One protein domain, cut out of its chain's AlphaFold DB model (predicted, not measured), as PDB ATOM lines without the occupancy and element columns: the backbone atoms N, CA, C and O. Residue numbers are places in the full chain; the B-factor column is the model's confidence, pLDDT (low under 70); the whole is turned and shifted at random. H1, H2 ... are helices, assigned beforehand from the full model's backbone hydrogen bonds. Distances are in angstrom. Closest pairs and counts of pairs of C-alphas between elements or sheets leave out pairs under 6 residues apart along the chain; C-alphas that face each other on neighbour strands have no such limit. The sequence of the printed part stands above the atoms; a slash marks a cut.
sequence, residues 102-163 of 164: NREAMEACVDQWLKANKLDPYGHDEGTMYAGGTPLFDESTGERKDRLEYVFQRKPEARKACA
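What this domain is: This is residues 102 to 163 of the 164 residues of an uncharacterized protein of Pyxidicoccus fallax (UniProt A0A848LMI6). Look first at H1, the longest helix, with short H3 packed steeply on it and H2 next to H3; between H1 and H2 a wide loop swings away, and its residues 138 to 143 stick out. The 62 printed residues hold H1, H2, H3 in order and no named strand: all helix, with 30 residues in named elements. The whole is compact, radius of gyration of the C-alphas 12.0 A, spans 33 by 25 by 17 A.

Where its parts are: From C-alpha 102 at (169.029, 151.789, 156.368), H1, residues 102 to 116, runs 21.1 A. H2 is residues 147 to 154, 10.9 A; H3, residues 156 to 162, runs 10.1 A to (177.580, 149.014, 150.560).

How they stand to each other: H1 and H3 touch at a steep tilt of 62 degrees, opposite ways; closest C-alphas Cys 109 and Cys 162, 5.7 A. H2 and H3 only just touch, with 3 C-alpha pairs within 8 A, only at the corner; closest Phe 152 and Arg 159, 5.6 A. Every O i to N i+4 pair is within hydrogen-bond range in H1, H2 and H3.

The domain as a whole: The H1 to H2 link is long. The printed part has no cut; no printed residue is under pLDDT 70.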
ATOM      1  N   ASN A 102     168.094 152.721 157.007       86.50
ATOM      2  CA  ASN A 102     169.029 151.789 156.368       86.50
ATOM      3  C   ASN A 102     169.034 151.969 154.840       86.50
ATOM      4  O   ASN A 102     170.097 151.967 154.225       86.50
ATOM      5  N   ARG A 103     167.854 152.202 154.248       90.00
ATOM      6  CA  ARG A 103     167.684 152.501 152.819       90.00
ATOM      7  C   ARG A 103     168.465 153.758 152.425       90.00
ATOM      8  O   ARG A 103     169.221 153.705 151.461       90.00
ATOM      9  N   GLU A 104     168.325 154.840 153.185       91.81
ATOM     10  CA  GLU A 104     169.017 156.112 152.940       91.81
ATOM     11  C   GLU A 104     170.536 155.983 153.123       91.81
ATOM     12  O   GLU A 104     171.305 156.412 152.264       91.81
ATOM     13  N   ALA A 105     170.991 155.313 154.188       93.06
ATOM     14  CA  ALA A 105     172.415 155.042 154.388       93.06
ATOM     15  C   ALA A 105     173.014 154.213 153.236       93.06
ATOM     16  O   ALA A 105     174.140 154.464 152.797       93.06
ATOM     17  N   MET A 106     172.250 153.251 152.711       93.50
ATOM     18  CA  MET A 106     172.655 152.460 151.555       93.50
ATOM     19  C   MET A 106     172.724 153.310 150.284       93.50
ATOM     20  O   MET A 106     173.702 153.199 149.548       93.50
ATOM     21  N   GLU A 107     171.748 154.188 150.043       94.56
ATOM     22  CA  GLU A 107     171.789 155.138 148.921       94.56
ATOM     23  C   GLU A 107     173.003 156.049 148.991       94.56
ATOM     24  O   GLU A 107     173.746 156.135 148.016       94.56
ATOM     25  N   ALA A 108     173.271 156.635 150.157       96.12
ATOM     26  CA  ALA A 108     174.427 157.496 150.356       96.12
ATOM     27  C   ALA A 108     175.751 156.755 150.101       96.12
ATOM     28  O   ALA A 108     176.663 157.308 149.482       96.12
ATOM     29  N   CYS A 109     175.866 155.495 150.535       96.62
ATOM     30  CA  CYS A 109     177.042 154.680 150.236       96.62
ATOM     31  C   CYS A 109     177.185 154.418 148.730       96.62
ATOM     32  O   CYS A 109     178.280 154.551 148.176       96.62
ATOM     33  N   VAL A 110     176.087 154.066 148.059       97.12
ATOM     34  CA  VAL A 110     176.087 153.781 146.621       97.12
ATOM     35  C   VAL A 110     176.434 155.028 145.818       97.12
ATOM     36  O   VAL A 110     177.271 154.939 144.926       97.12
ATOM     37  N   ASP A 111     175.896 156.193 146.170       97.06
ATOM     38  CA  ASP A 111     176.213 157.459 145.506       97.06
ATOM     39  C   ASP A 111     177.697 157.818 145.636       97.06
ATOM     40  O   ASP A 111     178.340 158.213 144.659       97.06
ATOM     41  N   GLN A 112     178.282 157.621 146.821       97.56
ATOM     42  CA  GLN A 112     179.720 157.815 147.019       97.56
ATOM     43  C   GLN A 112     180.545 156.833 146.182       97.56
ATOM     44  O   GLN A 112     181.548 157.226 145.579       97.56
ATOM     45  N   TRP A 113     180.120 155.569 146.111       97.62
ATOM     46  CA  TRP A 113     180.786 154.556 145.299       97.62
ATOM     47  C   TRP A 113     180.706 154.892 143.805       97.62
ATOM     48  O   TRP A 113     181.725 154.847 143.117       97.62
ATOM     49  N   LEU A 114     179.533 155.284 143.301       97.56
ATOM     50  CA  LEU A 114     179.330 155.685 141.907       97.56
ATOM     51  C   LEU A 114     180.221 156.876 141.544       97.56
ATOM     52  O   LEU A 114     180.981 156.809 140.575       97.56
ATOM     53  N   LYS A 115     180.232 157.907 142.393       97.19
ATOM     54  CA  LYS A 115     181.073 159.093 142.216       97.19
ATOM     55  C   LYS A 115     182.563 158.754 142.183       97.19
ATOM     56  O   LYS A 115     183.285 159.239 141.315       97.19
ATOM     57  N   ALA A 116     183.034 157.891 143.085       97.38
ATOM     58  CA  ALA A 116     184.432 157.453 143.105       97.38
ATOM     59  C   ALA A 116     184.839 156.691 141.828       97.38
ATOM     60  O   ALA A 116     186.006 156.712 141.439       97.38
ATOM     61  N   ASN A 117     183.876 156.052 141.160       97.06
ATOM     62  CA  ASN A 117     184.089 155.305 139.923       97.06
ATOM     63  C   ASN A 117     183.832 156.130 138.646       97.06
ATOM     64  O   ASN A 117     183.981 155.580 137.558       97.06
ATOM     65  N   LYS A 118     183.518 157.434 138.756       97.44
ATOM     66  CA  LYS A 118     183.106 158.304 137.632       97.44
ATOM     67  C   LYS A 118     181.897 157.755 136.869       97.44
ATOM     68  O   LYS A 118     181.871 157.724 135.639       97.44
ATOM     69  N   LEU A 119     180.927 157.270 137.634       97.38
ATOM     70  CA  LEU A 119     179.646 156.813 137.130       97.38
ATOM     71  C   LEU A 119     178.562 157.832 137.475       97.38
ATOM     72  O   LEU A 119     178.648 158.540 138.481       97.38
ATOM     73  N   ASP A 120     177.534 157.875 136.644       96.12
ATOM     74  CA  ASP A 120     176.333 158.659 136.872       96.12
ATOM     75  C   ASP A 120     175.456 158.054 138.000       96.12
ATOM     76  O   ASP A 120     175.745 156.958 138.501       96.12
ATOM     77  N   PRO A 121     174.357 158.724 138.401       95.31
ATOM     78  CA  PRO A 121     173.467 158.253 139.471       95.31
ATOM     79  C   PRO A 121     172.787 156.897 139.220       95.31
ATOM     80  O   PRO A 121     172.162 156.352 140.130       95.31
ATOM     81  N   TYR A 122     172.869 156.367 137.998       96.00
ATOM     82  CA  TYR A 122     172.254 155.111 137.572       96.00
ATOM     83  C   TYR A 122     173.297 154.027 137.254       96.00
ATOM     84  O   TYR A 122     172.936 152.918 136.854       96.00
ATOM     85  N   GLY A 123     174.590 154.309 137.453       95.69
ATOM     86  CA  GLY A 123     175.676 153.365 137.202       95.69
ATOM     87  C   GLY A 123     176.148 153.283 135.750       95.69
ATOM     88  O   GLY A 123     176.812 152.301 135.403       95.69
ATOM     89  N   HIS A 124     175.829 154.270 134.914       95.88
ATOM     90  CA  HIS A 124     176.414 154.441 133.579       95.88
ATOM     91  C   HIS A 124     177.636 155.351 133.633       95.88
ATOM     92  O   HIS A 124     177.925 155.946 134.667       95.88
ATOM     93  N   ASP A 125     178.374 155.439 132.531       96.12
ATOM     94  CA  ASP A 125     179.506 156.354 132.447       96.12
ATOM     95  C   ASP A 125     179.022 157.805 132.577       96.12
ATOM     96  O   ASP A 125     177.938 158.171 132.107       96.12
ATOM     97  N   GLU A 126     179.819 158.635 133.245       94.31
ATOM     98  CA  GLU A 126     179.519 160.057 133.378       94.31
ATOM     99  C   GLU A 126     179.323 160.712 131.998       94.31
ATOM    100  O   GLU A 126     180.051 160.436 131.045       94.31
ATOM    101  N   GLY A 127     178.306 161.571 131.883       93.12
ATOM    102  CA  GLY A 127     177.933 162.204 130.615       93.12
ATOM    103  C   GLY A 127     177.012 161.366 129.722       93.12
ATOM    104  O   GLY A 127     176.687 161.807 128.618       93.12
ATOM    105  N   THR A 128     176.552 160.196 130.178       94.62
ATOM    106  CA  THR A 128     175.495 159.443 129.485       94.62
ATOM    107  C   THR A 128     174.239 160.306 129.345       94.62
ATOM    108  O   THR A 128     173.692 160.794 130.333       94.62
ATOM    109  N   MET A 129     173.779 160.494 128.107       93.88
ATOM    110  CA  MET A 129     172.513 161.168 127.823       93.88
ATOM    111  C   MET A 129     171.370 160.160 127.756       93.88
ATOM    112  O   MET A 129     171.508 159.095 127.152       93.88
ATOM    113  N   TYR A 130     170.218 160.541 128.299       91.06
ATOM    114  CA  TYR A 130     168.998 159.747 128.245       91.06
ATOM    115  C   TYR A 130     167.935 160.485 127.431       91.06
ATOM    116  O   TYR A 130     167.356 161.477 127.876       91.06
ATOM    117  N   ALA A 131     167.695 160.012 126.210       88.81
ATOM    118  CA  ALA A 131     166.602 160.506 125.385       88.81
ATOM    119  C   ALA A 131     165.284 159.955 125.949       88.81
ATOM    120  O   ALA A 131     165.071 158.749 125.908       88.81
ATOM    121  N   GLY A 132     164.433 160.822 126.501       86.56
ATOM    122  CA  GLY A 132     163.121 160.418 127.032       86.56
ATOM    123  C   GLY A 132     163.022 160.286 128.557       86.56
ATOM    124  O   GLY A 132     162.029 159.781 129.057       86.56
ATOM    125  N   GLY A 133     164.002 160.769 129.331       86.69
ATOM    126  CA  GLY A 133     163.894 160.835 130.796       86.69
ATOM    127  C   GLY A 133     164.871 159.914 131.515       86.69
ATOM    128  O   GLY A 133     166.019 159.799 131.113       86.69
ATOM    129  N   THR A 134     164.469 159.308 132.632       89.88
ATOM    130  CA  THR A 134     165.380 158.475 133.439       89.88
ATOM    131  C   THR A 134     165.366 157.019 132.970       89.88
ATOM    132  O   THR A 134     164.289 156.520 132.647       89.88
ATOM    133  N   PRO A 135     166.483 156.273 133.074       93.31
ATOM    134  CA  PRO A 135     166.526 154.850 132.712       93.31
ATOM    135  C   PRO A 135     165.708 153.937 133.645       93.31
ATOM    136  O   PRO A 135     165.685 152.721 133.458       93.31
ATOM    137  N   LEU A 136     165.080 154.503 134.680       95.31
ATOM    138  CA  LEU A 136     164.263 153.778 135.649       95.31
ATOM    139  C   LEU A 136     162.806 153.631 135.215       95.31
ATOM    140  O   LEU A 136     162.093 152.836 135.821       95.31
ATOM    141  N   PHE A 137     162.351 154.390 134.219       94.38
ATOM    142  CA  PHE A 137     160.976 154.325 133.740       94.38
ATOM    143  C   PHE A 137     160.896 153.485 132.470       94.38
ATOM    144  O   PHE A 137     161.634 153.725 131.517       94.38
ATOM    145  N   ASP A 138     160.010 152.494 132.472       90.88
ATOM    146  CA  ASP A 138     159.680 151.708 131.291       90.88
ATOM    147  C   ASP A 138     158.426 152.298 130.640       90.88
ATOM    148  O   ASP A 138     157.319 152.144 131.149       90.88
ATOM    149  N   GLU A 139     158.591 152.998 129.519       90.94
ATOM    150  CA  GLU A 139     157.476 153.645 128.814       90.94
ATOM    151  C   GLU A 139     156.505 152.643 128.176       90.94
ATOM    152  O   GLU A 139     155.352 152.985 127.921       90.94
ATOM    153  N   SER A 140     156.948 151.405 127.925       91.44
ATOM    154  CA  SER A 140     156.101 150.380 127.310       91.44
ATOM    155  C   SER A 140     155.104 149.786 128.303       91.44
ATOM    156  O   SER A 140     153.980 149.459 127.920       91.44
ATOM    157  N   THR A 141     155.494 149.677 129.578       93.12
ATOM    158  CA  THR A 141     154.642 149.137 130.651       93.12
ATOM    159  C   THR A 141     154.089 150.214 131.586       93.12
ATOM    160  O   THR A 141     153.105 149.976 132.283       93.12
ATOM    161  N   GLY A 142     154.692 151.405 131.604       93.00
ATOM    162  CA  GLY A 142     154.386 152.476 132.553       93.00
ATOM    163  C   GLY A 142     154.946 152.239 133.960       93.00
ATOM    164  O   GLY A 142     154.556 152.937 134.900       93.00
ATOM    165  N   GLU A 143     155.842 151.267 134.142       93.88
ATOM    166  CA  GLU A 143     156.400 150.918 135.450       93.88
ATOM    167  C   GLU A 143     157.699 151.675 135.759       93.88
ATOM    168  O   GLU A 143     158.493 152.007 134.877       93.88
ATOM    169  N   ARG A 144     157.945 151.934 137.051       93.50
ATOM    170  CA  ARG A 144     159.211 152.494 137.545       93.50
ATOM    171  C   ARG A 144     159.982 151.447 138.330       93.50
ATOM    172  O   ARG A 144     159.428 150.810 139.221       93.50
ATOM    173  N   LYS A 145     161.274 151.333 138.044       93.00
ATOM    174  CA  LYS A 145     162.216 150.484 138.775       93.00
ATOM    175  C   LYS A 145     162.840 151.244 139.937       93.00
ATOM    176  O   LYS A 145     163.087 152.449 139.849       93.00
ATOM    177  N   ASP A 146     163.130 150.522 141.013       94.88
ATOM    178  CA  ASP A 146     163.881 151.071 142.136       94.88
ATOM    179  C   ASP A 146     165.324 151.395 141.712       94.88
ATOM    180  O   ASP A 146     165.978 150.618 141.010       94.88
ATOM    181  N   ARG A 147     165.838 152.555 142.139       95.38
ATOM    182  CA  ARG A 147     167.180 153.008 141.745       95.38
ATOM    183  C   ARG A 147     168.271 152.070 142.257       95.38
ATOM    184  O   ARG A 147     169.191 151.762 141.502       95.38
ATOM    185  N   LEU A 148     168.201 151.639 143.519       94.88
ATOM    186  CA  LEU A 148     169.234 150.770 144.084       94.88
ATOM    187  C   LEU A 148     169.226 149.411 143.399       94.88
ATOM    188  O   LEU A 148     170.292 148.902 143.057       94.88
ATOM    189  N   GLU A 149     168.043 148.852 143.154       94.94
ATOM    190  CA  GLU A 149     167.916 147.605 142.403       94.94
ATOM    191  C   GLU A 149     168.549 147.725 141.009       94.94
ATOM    192  O   GLU A 149     169.387 146.897 140.635       94.94
ATOM    193  N   TYR A 150     168.226 148.798 140.281       95.81
ATOM    194  CA  TYR A 150     168.775 149.075 138.954       95.81
ATOM    195  C   TYR A 150     170.307 149.180 138.966       95.81
ATOM    196  O   TYR A 150     171.000 148.536 138.170       95.81
ATOM    197  N   VAL A 151     170.857 149.952 139.909       96.12
ATOM    198  CA  VAL A 151     172.307 150.128 140.054       96.12
ATOM    199  C   VAL A 151     172.978 148.807 140.419       96.12
ATOM    200  O   VAL A 151     174.005 148.470 139.838       96.12
ATOM    201  N   PHE A 152     172.414 148.019 141.334       95.50
ATOM    202  CA  PHE A 152     173.006 146.749 141.760       95.50
ATOM    203  C   PHE A 152     172.965 145.665 140.692       95.50
ATOM    204  O   PHE A 152     173.888 144.849 140.631       95.50
ATOM    205  N   GLN A 153     171.942 145.665 139.840       95.00
ATOM    206  CA  GLN A 153     171.876 144.762 138.697       95.00
ATOM    207  C   GLN A 153     173.030 145.022 137.717       95.00
ATOM    208  O   GLN A 153     173.629 144.079 137.200       95.00
ATOM    209  N   ARG A 154     173.385 146.292 137.498       94.06
ATOM    210  CA  ARG A 154     174.441 146.697 136.557       94.06
ATOM    211  C   ARG A 154     175.840 146.721 137.183       94.06
ATOM    212  O   ARG A 154     176.830 146.417 136.519       94.06
ATOM    213  N   LYS A 155     175.934 147.103 138.456       95.69
ATOM    214  CA  LYS A 155     177.170 147.269 139.232       95.69
ATOM    215  C   LYS A 155     177.076 146.440 140.522       95.69
ATOM    216  O   LYS A 155     176.909 146.995 141.610       95.69
ATOM    217  N   PRO A 156     177.243 145.107 140.445       95.00
ATOM    218  CA  PRO A 156     177.173 144.244 141.627       95.00
ATOM    219  C   PRO A 156     178.272 144.549 142.658       95.00
ATOM    220  O   PRO A 156     178.112 144.243 143.839       95.00
ATOM    221  N   GLU A 157     179.370 145.182 142.239       94.69
ATOM    222  CA  GLU A 157     180.446 145.633 143.128       94.69
ATOM    223  C   GLU A 157     179.999 146.751 144.083       94.69
ATOM    224  O   GLU A 157     180.406 146.755 145.244       94.69
ATOM    225  N   ALA A 158     179.093 147.635 143.646       94.00
ATOM    226  CA  ALA A 158     178.497 148.651 144.514       94.00
ATOM    227  C   ALA A 158     177.712 147.995 145.657       94.00
ATOM    228  O   ALA A 158     177.848 148.376 146.820       94.00
ATOM    229  N   ARG A 159     176.954 146.933 145.344       93.56
ATOM    230  CA  ARG A 159     176.207 146.160 146.345       93.56
ATOM    231  C   ARG A 159     177.141 145.532 147.368       93.56
ATOM    232  O   ARG A 159     176.894 145.642 148.556       93.56
ATOM    233  N   LYS A 160     178.235 144.905 146.929       94.25
ATOM    234  CA  LYS A 160     179.217 144.296 147.844       94.25
ATOM    235  C   LYS A 160     179.908 145.338 148.730       94.25
ATOM    236  O   LYS A 160     180.217 145.053 149.882       94.25
ATOM    237  N   ALA A 161     180.163 146.535 148.203       93.19
ATOM    238  CA  ALA A 161     180.785 147.612 148.965       93.19
ATOM    239  C   ALA A 161     179.855 148.159 150.064       93.19
ATOM    240  O   ALA A 161     180.330 148.416 151.176       93.19
ATOM    241  N   CYS A 162     178.560 148.282 149.756       91.88
ATOM    242  CA  CYS A 162     177.580 149.014 150.560       91.88
ATOM    243  C   CYS A 162     176.577 148.161 151.346       91.88
ATOM    244  O   CYS A 162     175.964 148.678 152.272       91.88
ATOM    245  N   ALA A 163     176.408 146.876 151.028       82.06
ATOM    246  CA  ALA A 163     175.554 145.956 151.782       82.06
ATOM    247  C   ALA A 163     176.273 145.446 153.045       82.06
ATOM    248  O   ALA A 163     176.604 144.262 153.140       82.06
TER     249      ALA A 163